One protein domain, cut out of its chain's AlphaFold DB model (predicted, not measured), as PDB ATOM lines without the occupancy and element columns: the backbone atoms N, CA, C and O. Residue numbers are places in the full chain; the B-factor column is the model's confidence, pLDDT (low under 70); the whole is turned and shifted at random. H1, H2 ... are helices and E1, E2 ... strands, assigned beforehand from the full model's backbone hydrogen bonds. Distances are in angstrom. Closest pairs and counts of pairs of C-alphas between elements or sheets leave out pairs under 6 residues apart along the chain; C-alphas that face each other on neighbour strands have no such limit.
ATOM      1  N   ILE A 101     400.824 258.539 170.300       63.66
ATOM      2  CA  ILE A 101     400.301 257.593 169.315       63.66
ATOM      3  C   ILE A 101     400.333 258.288 167.943       63.66
ATOM      4  O   ILE A 101     399.785 259.389 167.826       63.66
ATOM      5  N   PRO A 102     400.986 257.709 166.917       66.06
ATOM      6  CA  PRO A 102     401.047 258.328 165.601       66.06
ATOM      7  C   PRO A 102     399.644 258.506 165.002       66.06
ATOM      8  O   PRO A 102     398.748 257.695 165.271       66.06
ATOM      9  N   PRO A 103     399.428 259.532 164.159       65.56
ATOM     10  CA  PRO A 103     398.174 259.661 163.427       65.56
ATOM     11  C   PRO A 103     397.914 258.385 162.612       65.56
ATOM     12  O   PRO A 103     398.826 257.849 161.985       65.56
ATOM     13  N   ASN A 104     396.662 257.922 162.628       78.31
ATOM     14  CA  ASN A 104     396.169 256.675 162.016       78.31
ATOM     15  C   ASN A 104     396.502 255.361 162.763       78.31
ATOM     16  O   ASN A 104     396.082 254.297 162.317       78.31
ATOM     17  N   CYS A 105     397.166 255.406 163.924       83.69
ATOM     18  CA  CYS A 105     397.278 254.241 164.812       83.69
ATOM     19  C   CYS A 105     396.091 254.138 165.788       83.69
ATOM     20  O   CYS A 105     395.368 255.111 166.027       83.69
ATOM     21  N   CYS A 106     395.885 252.955 166.369       85.69
ATOM     22  CA  CYS A 106     394.822 252.716 167.340       85.69
ATOM     23  C   CYS A 106     395.214 253.194 168.749       85.69
ATOM     24  O   CYS A 106     396.349 253.025 169.193       85.69
ATOM     25  N   GLY A 107     394.239 253.726 169.494       81.12
ATOM     26  CA  GLY A 107     394.370 253.982 170.933       81.12
ATOM     27  C   GLY A 107     394.598 252.691 171.728       81.12
ATOM     28  O   GLY A 107     394.116 251.636 171.316       81.12
ATOM     29  N   TYR A 108     395.307 252.754 172.862       82.00
ATOM     30  CA  TYR A 108     395.590 251.556 173.668       82.00
ATOM     31  C   TYR A 108     394.276 250.858 174.084       82.00
ATOM     32  O   TYR A 108     393.402 251.515 174.657       82.00
ATOM     33  N   PRO A 109     394.090 249.557 173.772       79.38
ATOM     34  CA  PRO A 109     392.767 248.929 173.800       79.38
ATOM     35  C   PRO A 109     392.220 248.693 175.209       79.38
ATOM     36  O   PRO A 109     391.013 248.539 175.387       79.38
ATOM     37  N   ILE A 110     393.097 248.600 176.206       78.44
ATOM     38  CA  ILE A 110     392.757 248.107 177.540       78.44
ATOM     39  C   ILE A 110     392.700 249.296 178.493       78.44
ATOM     40  O   ILE A 110     393.578 250.160 178.491       78.44
ATOM     41  N   ARG A 111     391.650 249.361 179.313       65.19
ATOM     42  CA  ARG A 111     391.510 250.419 180.318       65.19
ATOM     43  C   ARG A 111     392.668 250.353 181.315       65.19
ATOM     44  O   ARG A 111     392.894 249.297 181.886       65.19
ATOM     45  N   ALA A 112     393.299 251.487 181.613       55.84
ATOM     46  CA  ALA A 112     394.052 251.640 182.853       55.84
ATOM     47  C   ALA A 112     393.061 251.832 184.020       55.84
ATOM     48  O   ALA A 112     392.342 252.834 184.080       55.84
ATOM     49  N   SER A 113     392.970 250.853 184.916       52.03
ATOM     50  CA  SER A 113     392.165 250.905 186.141       52.03
ATOM     51  C   SER A 113     392.929 250.347 187.347       52.03
ATOM     52  O   SER A 113     393.943 249.669 187.201       52.03
ATOM     53  N   THR A 114     392.447 250.621 188.558       41.75
ATOM     54  CA  THR A 114     393.098 250.222 189.822       41.75
ATOM     55  C   THR A 114     393.268 248.710 189.990       41.75
ATOM     56  O   THR A 114     394.207 248.273 190.647       41.75
ATOM     57  N   THR A 115     392.375 247.917 189.398       40.03
ATOM     58  CA  THR A 115     392.410 246.441 189.431       40.03
ATOM     59  C   THR A 115     393.047 245.865 188.167       40.03
ATOM     60  O   THR A 115     393.652 244.801 188.189       40.03
ATOM     61  N   ASN A 116     392.924 246.589 187.054       42.84
ATOM     62  CA  ASN A 116     393.317 246.157 185.726       42.84
ATOM     63  C   ASN A 116     394.133 247.279 185.077       42.84
ATOM     64  O   ASN A 116     393.586 248.131 184.388       42.84
ATOM     65  N   SER A 117     395.441 247.303 185.321       42.00
ATOM     66  CA  SER A 117     396.364 248.209 184.634       42.00
ATOM     67  C   SER A 117     397.543 247.429 184.093       42.00
ATOM     68  O   SER A 117     398.467 247.086 184.828       42.00
ATOM     69  N   ALA A 118     397.555 247.259 182.777       46.38
ATOM     70  CA  ALA A 118     398.809 247.403 182.074       46.38
ATOM     71  C   ALA A 118     398.892 248.831 181.546       46.38
ATOM     72  O   ALA A 118     398.044 249.287 180.780       46.38
ATOM     73  N   MET A 119     399.959 249.512 181.948       47.44
ATOM     74  CA  MET A 119     400.568 250.528 181.100       47.44
ATOM     75  C   MET A 119     400.833 249.882 179.721       47.44
ATOM     76  O   MET A 119     401.205 248.704 179.713       47.44
ATOM     77  N   PRO A 120     400.695 250.579 178.574       52.94
ATOM     78  CA  PRO A 120     401.219 250.076 177.300       52.94
ATOM     79  C   PRO A 120     402.654 249.559 177.518       52.94
ATOM     80  O   PRO A 120     403.508 250.344 177.940       52.94
ATOM     81  N   PRO A 121     402.929 248.249 177.335       52.66
ATOM     82  CA  PRO A 121     404.035 247.594 178.044       52.66
ATOM     83  C   PRO A 121     405.436 247.925 177.511       52.66
ATOM     84  O   PRO A 121     406.422 247.363 177.981       52.66
ATOM     85  N   SER A 122     405.563 248.868 176.575       54.03
ATOM     86  CA  SER A 122     406.832 249.544 176.320       54.03
ATOM     87  C   SER A 122     406.628 250.968 175.801       54.03
ATOM     88  O   SER A 122     405.647 251.271 175.125       54.03
ATOM     89  N   VAL A 123     407.638 251.819 176.011       58.34
ATOM     90  CA  VAL A 123     407.770 253.138 175.357       58.34
ATOM     91  C   VAL A 123     407.925 253.062 173.831       58.34
ATOM     92  O   VAL A 123     407.961 254.094 173.170       58.34
ATOM     93  N   ARG A 124     408.062 251.853 173.268       60.22
ATOM     94  CA  ARG A 124     408.154 251.608 171.823       60.22
ATOM     95  C   ARG A 124     406.803 251.277 171.192       60.22
ATOM     96  O   ARG A 124     406.728 251.281 169.968       60.22
ATOM     97  N   TRP A 125     405.769 251.024 172.002       71.62
ATOM     98  CA  TRP A 125     404.450 250.676 171.490       71.62
ATOM     99  C   TRP A 125     403.865 251.830 170.675       71.62
ATOM    100  O   TRP A 125     403.660 252.929 171.197       71.62
ATOM    101  N   ASN A 126     403.594 251.574 169.397       73.00
ATOM    102  CA  ASN A 126     403.104 252.568 168.444       73.00
ATOM    103  C   ASN A 126     401.613 252.419 168.114       73.00
ATOM    104  O   ASN A 126     401.044 253.311 167.495       73.00
ATOM    105  N   GLY A 127     400.974 251.314 168.509       74.06
ATOM    106  CA  GLY A 127     399.541 251.081 168.292       74.06
ATOM    107  C   GLY A 127     399.106 250.895 166.836       74.06
ATOM    108  O   GLY A 127     397.906 250.855 166.575       74.06
ATOM    109  N   CYS A 128     400.044 250.774 165.896       76.81
ATOM    110  CA  CYS A 128     399.778 250.463 164.490       76.81
ATOM    111  C   CYS A 128     400.085 248.995 164.164       76.81
ATOM    112  O   CYS A 128     399.216 248.279 163.676       76.81
ATOM    113  N   ASN A 129     401.313 248.540 164.440       78.12
ATOM    114  CA  ASN A 129     401.839 247.283 163.879       78.12
ATOM    115  C   ASN A 129     401.947 246.140 164.903       78.12
ATOM    116  O   ASN A 129     402.320 245.023 164.551       78.12
ATOM    117  N   GLU A 130     401.670 246.423 166.173       77.62
ATOM    118  CA  GLU A 130     401.886 245.504 167.289       77.62
ATOM    119  C   GLU A 130     400.548 244.979 167.802       77.62
ATOM    120  O   GLU A 130     399.684 245.750 168.231       77.62
ATOM    121  N   SER A 131     400.387 243.657 167.795       80.94
ATOM    122  CA  SER A 131     399.239 243.019 168.428       80.94
ATOM    123  C   SER A 131     399.304 243.143 169.950       80.94
ATOM    124  O   SER A 131     400.371 243.035 170.556       80.94
ATOM    125  N   VAL A 132     398.141 243.321 170.574       79.38
ATOM    126  CA  VAL A 132     397.985 243.357 172.031       79.38
ATOM    127  C   VAL A 132     397.184 242.135 172.452       79.38
ATOM    128  O   VAL A 132     396.021 242.003 172.084       79.38
ATOM    129  N   SER A 133     397.785 241.247 173.232       82.25
ATOM    130  CA  SER A 133     397.069 240.149 173.880       82.25
ATOM    131  C   SER A 133     396.464 240.625 175.195       82.25
ATOM    132  O   SER A 133     397.090 241.416 175.891       82.25
ATOM    133  N   LEU A 134     395.291 240.118 175.576       82.06
ATOM    134  CA  LEU A 134     394.698 240.276 176.908       82.06
ATOM    135  C   LEU A 134     394.354 238.900 177.469       82.06
ATOM    136  O   LEU A 134     393.655 238.127 176.816       82.06
ATOM    137  N   THR A 135     394.808 238.630 178.692       83.19
ATOM    138  CA  THR A 135     394.409 237.461 179.479       83.19
ATOM    139  C   THR A 135     393.557 237.891 180.663       83.19
ATOM    140  O   THR A 135     393.977 238.744 181.444       83.19
ATOM    141  N   CYS A 136     392.389 237.272 180.804       82.94
ATOM    142  CA  CYS A 136     391.501 237.382 181.956       82.94
ATOM    143  C   CYS A 136     391.495 236.061 182.711       82.94
ATOM    144  O   CYS A 136     391.351 235.007 182.090       82.94
ATOM    145  N   GLN A 137     391.597 236.105 184.035       83.31
ATOM    146  CA  GLN A 137     391.589 234.908 184.872       83.31
ATOM    147  C   GLN A 137     390.807 235.122 186.165       83.31
ATOM    148  O   GLN A 137     390.769 236.228 186.705       83.31
ATOM    149  N   ASP A 138     390.188 234.053 186.649       78.25
ATOM    150  CA  ASP A 138     389.728 233.924 188.028       78.25
ATOM    151  C   ASP A 138     390.940 233.659 188.937       78.25
ATOM    152  O   ASP A 138     391.755 232.779 188.648       78.25
ATOM    153  N   SER A 139     391.081 234.425 190.021       66.06
ATOM    154  CA  SER A 139     392.115 234.193 191.037       66.06
ATOM    155  C   SER A 139     391.660 233.313 192.202       66.06
ATOM    156  O   SER A 139     392.471 233.011 193.077       66.06
ATOM    157  N   GLY A 140     390.382 232.927 192.254       60.75
ATOM    158  CA  GLY A 140     389.805 232.051 193.276       60.75
ATOM    159  C   GLY A 140     389.660 232.678 194.667       60.75
ATOM    160  O   GLY A 140     389.509 231.943 195.640       60.75
ATOM    161  N   ILE A 141     389.748 234.010 194.788       55.78
ATOM    162  CA  ILE A 141     389.741 234.710 196.091       55.78
ATOM    163  C   ILE A 141     388.322 235.109 196.532       55.78
ATOM    164  O   ILE A 141     388.031 235.104 197.726       55.78
ATOM    165  N   GLU A 142     387.423 235.432 195.596       56.25
ATOM    166  CA  GLU A 142     386.075 235.922 195.910       56.25
ATOM    167  C   GLU A 142     384.994 235.199 195.101       56.25
ATOM    168  O   GLU A 142     385.019 235.188 193.873       56.25
ATOM    169  N   GLY A 143     383.999 234.649 195.806       63.69
ATOM    170  CA  GLY A 143     382.820 234.008 195.219       63.69
ATOM    171  C   GLY A 143     383.102 232.724 194.426       63.69
ATOM    172  O   GLY A 143     384.227 232.255 194.311       63.69
ATOM    173  N   VAL A 144     382.038 232.130 193.880       76.38
ATOM    174  CA  VAL A 144     382.155 231.052 192.886       76.38
ATOM    175  C   VAL A 144     381.960 231.684 191.517       76.38
ATOM    176  O   VAL A 144     380.837 232.045 191.162       76.38
ATOM    177  N   ILE A 145     383.036 231.855 190.755       80.56
ATOM    178  CA  ILE A 145     382.957 232.375 189.388       80.56
ATOM    179  C   ILE A 145     382.503 231.242 188.458       80.56
ATOM    180  O   ILE A 145     383.024 230.133 188.490       80.56
ATOM    181  N   GLN A 146     381.483 231.514 187.642       83.00
ATOM    182  CA  GLN A 146     380.954 230.585 186.642       83.00
ATOM    183  C   GLN A 146     381.650 230.752 185.284       83.00
ATOM    184  O   GLN A 146     381.792 229.782 184.544       83.00
ATOM    185  N   ILE A 147     382.030 231.982 184.924       86.56
ATOM    186  CA  ILE A 147     382.723 232.267 183.663       86.56
ATOM    187  C   ILE A 147     383.607 233.506 183.792       86.56
ATOM    188  O   ILE A 147     383.270 234.454 184.508       86.56
ATOM    189  N   VAL A 148     384.692 233.509 183.028       85.88
ATOM    190  CA  VAL A 148     385.545 234.667 182.762       85.88
ATOM    191  C   VAL A 148     385.419 235.008 181.279       85.88
ATOM    192  O   VAL A 148     385.350 234.117 180.432       85.88
ATOM    193  N   GLY A 149     385.361 236.290 180.941       88.69
ATOM    194  CA  GLY A 149     385.205 236.757 179.569       88.69
ATOM    195  C   GLY A 149     386.000 238.018 179.270       88.69
ATOM    196  O   GLY A 149     386.414 238.741 180.173       88.69
ATOM    197  N   ILE A 150     386.172 238.284 177.980       88.44
ATOM    198  CA  ILE A 150     386.657 239.557 177.448       88.44
ATOM    199  C   ILE A 150     385.473 240.242 176.782       88.44
ATOM    200  O   ILE A 150     384.855 239.675 175.878       88.44
ATOM    201  N   ILE A 151     385.161 241.454 177.230       90.56
ATOM    202  CA  ILE A 151     384.068 242.267 176.700       90.56
ATOM    203  C   ILE A 151     384.623 243.394 175.829       90.56
ATOM    204  O   ILE A 151     385.582 244.064 176.217       90.56
ATOM    205  N   ALA A 152     384.038 243.593 174.650       91.69
ATOM    206  CA  ALA A 152     384.346 244.710 173.766       91.69
ATOM    207  C   ALA A 152     383.488 245.933 174.083       91.69
ATOM    208  O   ALA A 152     382.393 245.821 174.628       91.69
ATOM    209  N   ASN A 153     383.987 247.106 173.688       91.12
ATOM    210  CA  ASN A 153     383.309 248.393 173.829       91.12
ATOM    211  C   ASN A 153     382.754 248.592 175.254       91.12
ATOM    212  O   ASN A 153     381.641 249.075 175.428       91.12
ATOM    213  N   TYR A 154     383.525 248.223 176.285       86.06
ATOM    214  CA  TYR A 154     383.073 248.155 177.683       86.06
ATOM    215  C   TYR A 154     382.423 249.463 178.182       86.06
ATOM    216  O   TYR A 154     381.579 249.419 179.075       86.06
ATOM    217  N   ASN A 155     382.803 250.607 177.596       84.50
ATOM    218  CA  ASN A 155     382.248 251.941 177.857       84.50
ATOM    219  C   ASN A 155     380.792 252.142 177.381       84.50
ATOM    220  O   ASN A 155     380.159 253.110 177.790       84.50
ATOM    221  N   THR A 156     380.269 251.276 176.509       87.56
ATOM    222  CA  THR A 156     378.897 251.341 175.967       87.56
ATOM    223  C   THR A 156     377.996 250.217 176.480       87.56
ATOM    224  O   THR A 156     376.854 250.101 176.043       87.56
ATOM    225  N   VAL A 157     378.504 249.363 177.371       87.75
ATOM    226  CA  VAL A 157     377.780 248.204 177.904       87.75
ATOM    227  C   VAL A 157     376.935 248.612 179.107       87.75
ATOM    228  O   VAL A 157     377.415 249.262 180.034       87.75
ATOM    229  N   ASP A 158     375.684 248.157 179.120       87.88
ATOM    230  CA  ASP A 158     374.807 248.258 180.284       87.88
ATOM    231  C   ASP A 158     374.984 247.023 181.181       87.88
ATOM    232  O   ASP A 158     374.417 245.960 180.932       87.88
ATOM    233  N   TYR A 159     375.759 247.175 182.255       83.31
ATOM    234  CA  TYR A 159     376.023 246.108 183.227       83.31
ATOM    235  C   TYR A 159     374.822 245.748 184.115       83.31
ATOM    236  O   TYR A 159     374.904 244.772 184.863       83.31
ATOM    237  N   SER A 160     373.710 246.491 184.045       83.94
ATOM    238  CA  SER A 160     372.449 246.082 184.678       83.94
ATOM    239  C   SER A 160     371.692 245.032 183.851       83.94
ATOM    240  O   SER A 160     370.914 244.254 184.405       83.94
ATOM    241  N   SER A 161     371.975 244.944 182.545       87.88
ATOM    242  CA  SER A 161     371.338 244.020 181.608       87.88
ATOM    243  C   SER A 161     372.279 242.883 181.204       87.88
ATOM    244  O   SER A 161     373.195 243.056 180.397       87.88
ATOM    245  N   SER A 162     372.010 241.670 181.695       85.69
ATOM    246  CA  SER A 162     372.775 240.463 181.334       85.69
ATOM    247  C   SER A 162     372.876 240.244 179.819       85.69
ATOM    248  O   SER A 162     373.918 239.811 179.337       85.69
ATOM    249  N   SER A 163     371.829 240.574 179.054       88.81
ATOM    250  CA  SER A 163     371.841 240.475 177.589       88.81
ATOM    251  C   SER A 163     372.771 241.505 176.941       88.81
ATOM    252  O   SER A 163     373.458 241.174 175.981       88.81
ATOM    253  N   SER A 164     372.839 242.730 177.477       90.81
ATOM    254  CA  SER A 164     373.766 243.766 176.999       90.81
ATOM    255  C   SER A 164     375.222 243.345 177.206       90.81
ATOM    256  O   SER A 164     376.037 243.454 176.289       90.81
ATOM    257  N   VAL A 165     375.527 242.765 178.373       89.12
ATOM    258  CA  VAL A 165     376.851 242.197 178.663       89.12
ATOM    259  C   VAL A 165     377.174 241.048 177.705       89.12
ATOM    260  O   VAL A 165     378.188 241.111 177.015       89.12
ATOM    261  N   VAL A 166     376.307 240.031 177.609       90.19
ATOM    262  CA  VAL A 166     376.533 238.835 176.770       90.19
ATOM    263  C   VAL A 166     376.736 239.191 175.296       90.19
ATOM    264  O   VAL A 166     377.657 238.665 174.680       90.19
ATOM    265  N   ASN A 167     375.954 240.125 174.749       91.19
ATOM    266  CA  ASN A 167     376.068 240.549 173.347       91.19
ATOM    267  C   ASN A 167     377.396 241.257 173.013       91.19
ATOM    268  O   ASN A 167     377.724 241.395 171.838       91.19
ATOM    269  N   ASN A 168     378.150 241.715 174.019       91.62
ATOM    270  CA  ASN A 168     379.457 242.350 173.846       91.62
ATOM    271  C   ASN A 168     380.629 241.437 174.262       91.62
ATOM    272  O   ASN A 168     381.787 241.853 174.157       91.62
ATOM    273  N   ILE A 169     380.372 240.208 174.732       91.81
ATOM    274  CA  ILE A 169     381.431 239.232 175.026       91.81
ATOM    275  C   ILE A 169     382.044 238.748 173.709       91.81
ATOM    276  O   ILE A 169     381.374 238.191 172.846       91.81
ATOM    277  N   VAL A 170     383.354 238.941 173.591       92.56
ATOM    278  CA  VAL A 170     384.170 238.589 172.421       92.56
ATOM    279  C   VAL A 170     384.700 237.162 172.533       92.56
ATOM    280  O   VAL A 170     384.821 236.443 171.545       92.56
ATOM    281  N   VAL A 171     385.037 236.745 173.752       91.62
ATOM    282  CA  VAL A 171     385.461 235.383 174.079       91.62
ATOM    283  C   VAL A 171     385.221 235.131 175.568       91.62
ATOM    284  O   VAL A 171     385.301 236.057 176.379       91.62
ATOM    285  N   SER A 172     384.928 233.888 175.943       91.88
ATOM    286  CA  SER A 172     384.728 233.489 177.337       91.88
ATOM    287  C   SER A 172     385.166 232.053 177.595       91.88
ATOM    288  O   SER A 172     385.055 231.207 176.711       91.88
ATOM    289  N   GLY A 173     385.601 231.776 178.820       88.50
ATOM    290  CA  GLY A 173     386.037 230.462 179.284       88.50
ATOM    291  C   GLY A 173     386.125 230.400 180.809       88.50
ATOM    292  O   GLY A 173     385.699 231.317 181.510       88.50
ATOM    293  N   PHE A 174     386.673 229.308 181.333       86.00
ATOM    294  CA  PHE A 174     386.964 229.145 182.758       86.00
ATOM    295  C   PHE A 174     388.152 228.179 182.925       86.00
ATOM    296  O   PHE A 174     388.210 227.195 182.184       86.00
ATOM    297  N   PRO A 175     389.096 228.415 183.860       79.94
ATOM    298  CA  PRO A 175     389.204 229.566 184.772       79.94
ATOM    299  C   PRO A 175     389.845 230.808 184.131       79.94
ATOM    300  O   PRO A 175     389.945 231.853 184.764       79.94
ATOM    301  N   GLN A 176     390.306 230.700 182.884       84.50
ATOM    302  CA  GLN A 176     391.072 231.730 182.189       84.50
ATOM    303  C   GLN A 176     390.641 231.819 180.722       84.50
ATOM    304  O   GLN A 176     390.184 230.837 180.134       84.50
ATOM    305  N   VAL A 177     390.801 232.998 180.131       86.69
ATOM    306  CA  VAL A 177     390.624 233.246 178.701       86.69
ATOM    307  C   VAL A 177     391.670 234.247 178.216       86.69
ATOM    308  O   VAL A 177     391.913 235.261 178.867       86.69
ATOM    309  N   THR A 178     392.275 233.974 177.061       85.56
ATOM    310  CA  THR A 178     393.235 234.864 176.399       85.56
ATOM    311  C   THR A 178     392.770 235.136 174.976       85.56
ATOM    312  O   THR A 178     392.285 234.231 174.296       85.56
ATOM    313  N   THR A 179     392.930 236.369 174.502       84.25
ATOM    314  CA  THR A 179     392.757 236.701 173.084       84.25
ATOM    315  C   THR A 179     393.760 237.753 172.635       84.25
ATOM    316  O   THR A 179     394.384 238.412 173.469       84.25
ATOM    317  N   THR A 180     393.884 237.915 171.321       85.50
ATOM    318  CA  THR A 180     394.828 238.827 170.675       85.50
ATOM    319  C   THR A 180     394.075 239.815 169.793       85.50
ATOM    320  O   THR A 180     393.255 239.424 168.955       85.50
ATOM    321  N   PHE A 181     394.380 241.096 169.977       86.12
ATOM    322  CA  PHE A 181     393.837 242.211 169.212       86.12
ATOM    323  C   PHE A 181     394.881 242.748 168.231       86.12
ATOM    324  O   PHE A 181     396.056 242.867 168.581       86.12
ATOM    325  N   THR A 182     394.445 243.158 167.042       89.25
ATOM    326  CA  THR A 182     395.299 243.824 166.045       89.25
ATOM    327  C   THR A 182     394.640 245.124 165.596       89.25
ATOM    328  O   THR A 182     393.418 245.189 165.460       89.25
ATOM    329  N   CYS A 183     395.426 246.182 165.392       88.56
ATOM    330  CA  CYS A 183     394.892 247.451 164.912       88.56
ATOM    331  C   CYS A 183     394.539 247.351 163.423       88.56
ATOM    332  O   CYS A 183     395.371 246.959 162.607       88.56
ATOM    333  N   ASN A 184     393.321 247.745 163.056       90.38
ATOM    334  CA  ASN A 184     393.022 248.199 161.705       90.38
ATOM    335  C   ASN A 184     393.273 249.715 161.667       90.38
ATOM    336  O   ASN A 184     392.527 250.487 162.273       90.38
ATOM    337  N   THR A 185     394.324 250.126 160.960       87.69
ATOM    338  CA  THR A 185     394.764 251.525 160.848       87.69
ATOM    339  C   THR A 185     393.875 252.378 159.937       87.69
ATOM    340  O   THR A 185     393.786 253.584 160.145       87.69
ATOM    341  N   GLU A 186     393.165 251.777 158.977       87.44
ATOM    342  CA  GLU A 186     392.207 252.482 158.106       87.44
ATOM    343  C   GLU A 186     390.967 252.929 158.889       87.44
ATOM    344  O   GLU A 186     390.471 254.040 158.718       87.44
ATOM    345  N   ALA A 187     390.471 252.059 159.773       87.62
ATOM    346  CA  ALA A 187     389.281 252.301 160.584       87.62
ATOM    347  C   ALA A 187     389.588 252.846 161.991       87.62
ATOM    348  O   ALA A 187     388.671 253.271 162.696       87.62
ATOM    349  N   GLN A 188     390.857 252.811 162.412       88.94
ATOM    350  CA  GLN A 188     391.337 253.160 163.757       88.94
ATOM    351  C   GLN A 188     390.633 252.368 164.879       88.94
ATOM    352  O   GLN A 188     390.305 252.898 165.944       88.94
ATOM    353  N   ARG A 189     390.379 251.077 164.633       91.75
ATOM    354  CA  ARG A 189     389.712 250.152 165.566       91.75
ATOM    355  C   ARG A 189     390.475 248.840 165.678       91.75
ATOM    356  O   ARG A 189     391.193 248.431 164.770       91.75
ATOM    357  N   TRP A 190     390.247 248.138 166.776       90.75
ATOM    358  CA  TRP A 190     390.808 246.822 167.045       90.75
ATOM    359  C   TRP A 190     389.948 245.716 166.434       90.75
ATOM    360  O   TRP A 190     388.751 245.635 166.711       90.75
ATOM    361  N   SER A 191     390.557 244.836 165.644       91.69
ATOM    362  CA  SER A 191     389.995 243.525 165.312       91.69
ATOM    363  C   SER A 191     390.428 242.497 166.361       91.69
ATOM    364  O   SER A 191     391.466 242.659 167.004       91.69
ATOM    365  N   VAL A 192     389.633 241.439 166.548       90.19
ATOM    366  CA  VAL A 192     389.976 240.319 167.441       90.19
ATOM    367  C   VAL A 192     390.107 239.051 166.612       90.19
ATOM    368  O   VAL A 192     389.276 238.784 165.741       90.19
ATOM    369  N   GLN A 193     391.145 238.257 166.873       81.19
ATOM    370  CA  GLN A 193     391.360 237.005 166.156       81.19
ATOM    371  C   GLN A 193     390.160 236.054 166.316       81.19
ATOM    372  O   GLN A 193     389.751 235.731 167.429       81.19
ATOM    373  N   GLY A 194     389.613 235.586 165.191       80.00
ATOM    374  CA  GLY A 194     388.483 234.650 165.167       80.00
ATOM    375  C   GLY A 194     387.099 235.282 165.351       80.00
ATOM    376  O   GLY A 194     386.122 234.542 165.379       80.00
ATOM    377  N   GLN A 195     386.994 236.613 165.439       86.19
ATOM    378  CA  GLN A 195     385.714 237.322 165.533       86.19
ATOM    379  C   GLN A 195     385.485 238.261 164.350       86.19
ATOM    380  O   GLN A 195     386.426 238.812 163.776       86.19
ATOM    381  N   THR A 196     384.218 238.460 163.992       84.75
ATOM    382  CA  THR A 196     383.814 239.457 162.995       84.75
ATOM    383  C   THR A 196     383.485 240.785 163.677       84.75
ATOM    384  O   THR A 196     382.940 240.824 164.778       84.75
ATOM    385  N   GLY A 197     383.822 241.893 163.016       87.31
ATOM    386  CA  GLY A 197     383.604 243.242 163.538       87.31
ATOM    387  C   GLY A 197     384.878 243.931 164.026       87.31
ATOM    388  O   GLY A 197     385.994 243.435 163.859       87.31
ATOM    389  N   GLN A 198     384.696 245.132 164.567       91.38
ATOM    390  CA  GLN A 198     385.773 246.004 165.021       91.38
ATOM    391  C   GLN A 198     385.351 246.769 166.276       91.38
ATOM    392  O   GLN A 198     384.192 247.161 166.426       91.38
ATOM    393  N   PHE A 199     386.305 246.992 167.173       92.38
ATOM    394  CA  PHE A 199     386.043 247.399 168.548       92.38
ATOM    395  C   PHE A 199     386.974 248.532 168.988       92.38
ATOM    396  O   PHE A 199     388.041 248.764 168.424       92.38
ATOM    397  N   SER A 200     386.554 249.271 170.008       89.31
ATOM    398  CA  SER A 200     387.246 250.487 170.456       89.31
ATOM    399  C   SER A 200     388.146 250.243 171.659       89.31
ATOM    400  O   SER A 200     389.156 250.915 171.828       89.31
ATOM    401  N   ASN A 201     387.717 249.343 172.540       86.56
ATOM    402  CA  ASN A 201     388.333 249.072 173.828       86.56
ATOM    403  C   ASN A 201     387.820 247.735 174.381       86.56
ATOM    404  O   ASN A 201     386.762 247.265 173.958       86.56
ATOM    405  N   PHE A 202     388.552 247.150 175.327       87.25
ATOM    406  CA  PHE A 202     388.210 245.877 175.960       87.25
ATOM    407  C   PHE A 202     388.465 245.901 177.468       87.25
ATOM    408  O   PHE A 202     389.290 246.672 177.967       87.25
ATOM    409  N   ALA A 203     387.760 245.029 178.183       85.12
ATOM    410  CA  ALA A 203     387.968 244.756 179.599       85.12
ATOM    411  C   ALA A 203     387.731 243.267 179.899       85.12
ATOM    412  O   ALA A 203     387.074 242.568 179.123       85.12
ATOM    413  N   CYS A 204     388.243 242.788 181.032       85.38
ATOM    414  CA  CYS A 204     387.802 241.513 181.589       85.38
ATOM    415  C   CYS A 204     386.425 241.659 182.233       85.38
ATOM    416  O   CYS A 204     386.085 242.717 182.759       85.38
ATOM    417  N   VAL A 205     385.644 240.583 182.197       84.88
ATOM    418  CA  VAL A 205     384.366 240.480 182.893       84.88
ATOM    419  C   VAL A 205     384.251 239.103 183.548       84.88
ATOM    420  O   VAL A 205     384.581 238.085 182.939       84.88
ATOM    421  N   TRP A 206     383.762 239.059 184.781       85.81
ATOM    422  CA  TRP A 206     383.522 237.830 185.535       85.81
ATOM    423  C   TRP A 206     382.026 237.679 185.803       85.81
ATOM    424  O   TRP A 206     381.353 238.649 186.158       85.81
ATOM    425  N   LYS A 207     381.494 236.464 185.652       85.50
ATOM    426  CA  LYS A 207     380.119 236.129 186.047       85.50
ATOM    427  C   LYS A 207     380.152 235.265 187.292       85.50
ATOM    428  O   LYS A 207     380.687 234.158 187.259       85.50
ATOM    429  N   TYR A 208     379.522 235.731 188.358       82.62
ATOM    430  CA  TYR A 208     379.357 234.944 189.575       82.62
ATOM    431  C   TYR A 208     378.238 233.910 189.402       82.62
ATOM    432  O   TYR A 208     377.241 234.157 188.718       82.62
ATOM    433  N   LEU A 209     378.387 232.741 190.022       81.00
ATOM    434  CA  LEU A 209     377.358 231.709 190.059       81.00
ATOM    435  C   LEU A 209     376.090 232.285 190.704       81.00
ATOM    436  O   LEU A 209     376.123 232.760 191.836       81.00
ATOM    437  N   ASN A 210     374.979 232.263 189.962       80.38
ATOM    438  CA  ASN A 210     373.704 232.894 190.332       80.38
ATOM    439  C   ASN A 210     373.791 234.413 190.618       80.38
ATOM    440  O   ASN A 210     372.887 234.974 191.232       80.38
ATOM    441  N   GLY A 211     374.857 235.080 190.165       78.94
ATOM    442  CA  GLY A 211     375.103 236.506 190.373       78.94
ATOM    443  C   GLY A 211     375.195 237.312 189.070       78.94
ATOM    444  O   GLY A 211     375.163 236.750 187.970       78.94
ATOM    445  N   PRO A 212     375.306 238.647 189.180       81.19
ATOM    446  CA  PRO A 212     375.515 239.530 188.039       81.19
ATOM    447  C   PRO A 212     376.938 239.403 187.477       81.19
ATOM    448  O   PRO A 212     377.842 238.848 188.106       81.19
ATOM    449  N   TYR A 213     377.142 239.993 186.301       82.62
ATOM    450  CA  TYR A 213     378.476 240.236 185.761       82.62
ATOM    451  C   TYR A 213     379.176 241.395 186.501       82.62
ATOM    452  O   TYR A 213     378.523 242.314 187.014       82.62
ATOM    453  N   ARG A 214     380.511 241.354 186.556       78.75
ATOM    454  CA  ARG A 214     381.396 242.369 187.160       78.75
ATOM    455  C   ARG A 214     382.621 242.629 186.279       78.75
ATOM    456  O   ARG A 214     383.096 241.697 185.636       78.75
ATOM    457  N   LEU A 215     383.093 243.879 186.278       75.38
ATOM    458  CA  LEU A 215     384.388 244.335 185.736       75.38
ATOM    459  C   LEU A 215     385.486 244.332 186.815       75.38
ATOM    460  O   LEU A 215     385.107 244.174 187.995       75.38
TER     461      LEU A 215
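AT A GLANCE: This is residues 101 to 215 of the 215 residues of an uncharacterized protein of Caenorhabditis nigoni (UniProt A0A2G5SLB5). Little regular structure: two small, twisted, three-stranded sheets stand partly face to face, with short H1 over the far face of E3 E2 E6. The 115 printed residues, mostly strand where named and under half named, hold one helix and six strands, E1 E2 H1 E3 E4 E5 E6; both sheets, E3 - E2 - E6 and E1 - E4 - E5, are antiparallel. The whole is compact, radius of gyration of the C-alphas 14.4 A, spanning 45 by 26 by 23 A.

IN THESE COORDINATES: E2 is residues 145 to 152, E3 169 to 173, E6 202 to 208, ending at C-alpha 208 (379.357, 234.944, 189.575). E4 is 176 to 184, 26.4 A long; E1, 132 to 137, begins at C-alpha 132 (397.985, 243.357, 172.031); E5 is 189 to 192, H1 162 to 167.

HOW THE PARTS SIT: N 149 and O 205 of E2 and E6 are 2.8 A apart; N 150 and O 171 of E2 and E3, 2.9 A. N 134 and O 179 of E1 and E4 are 2.9 A apart; hairpin E4 and E5 has N 182 and O 191, 3.0 A. The closest C-alphas of E1 and E6, Cys 136 and Cys 204, are 5.6 A apart. H1, every O i to N i+4 pair within hydrogen-bond range, is on E3 E2 E6, height 9.0 A.

THE WHOLE: The farthest C-alphas, Pro 103 and Asn 210, are 45.2 A apart. The printed part has no cut; pLDDT is under 70 at residues 101 to 103, 111 to 124 and 139 to 143.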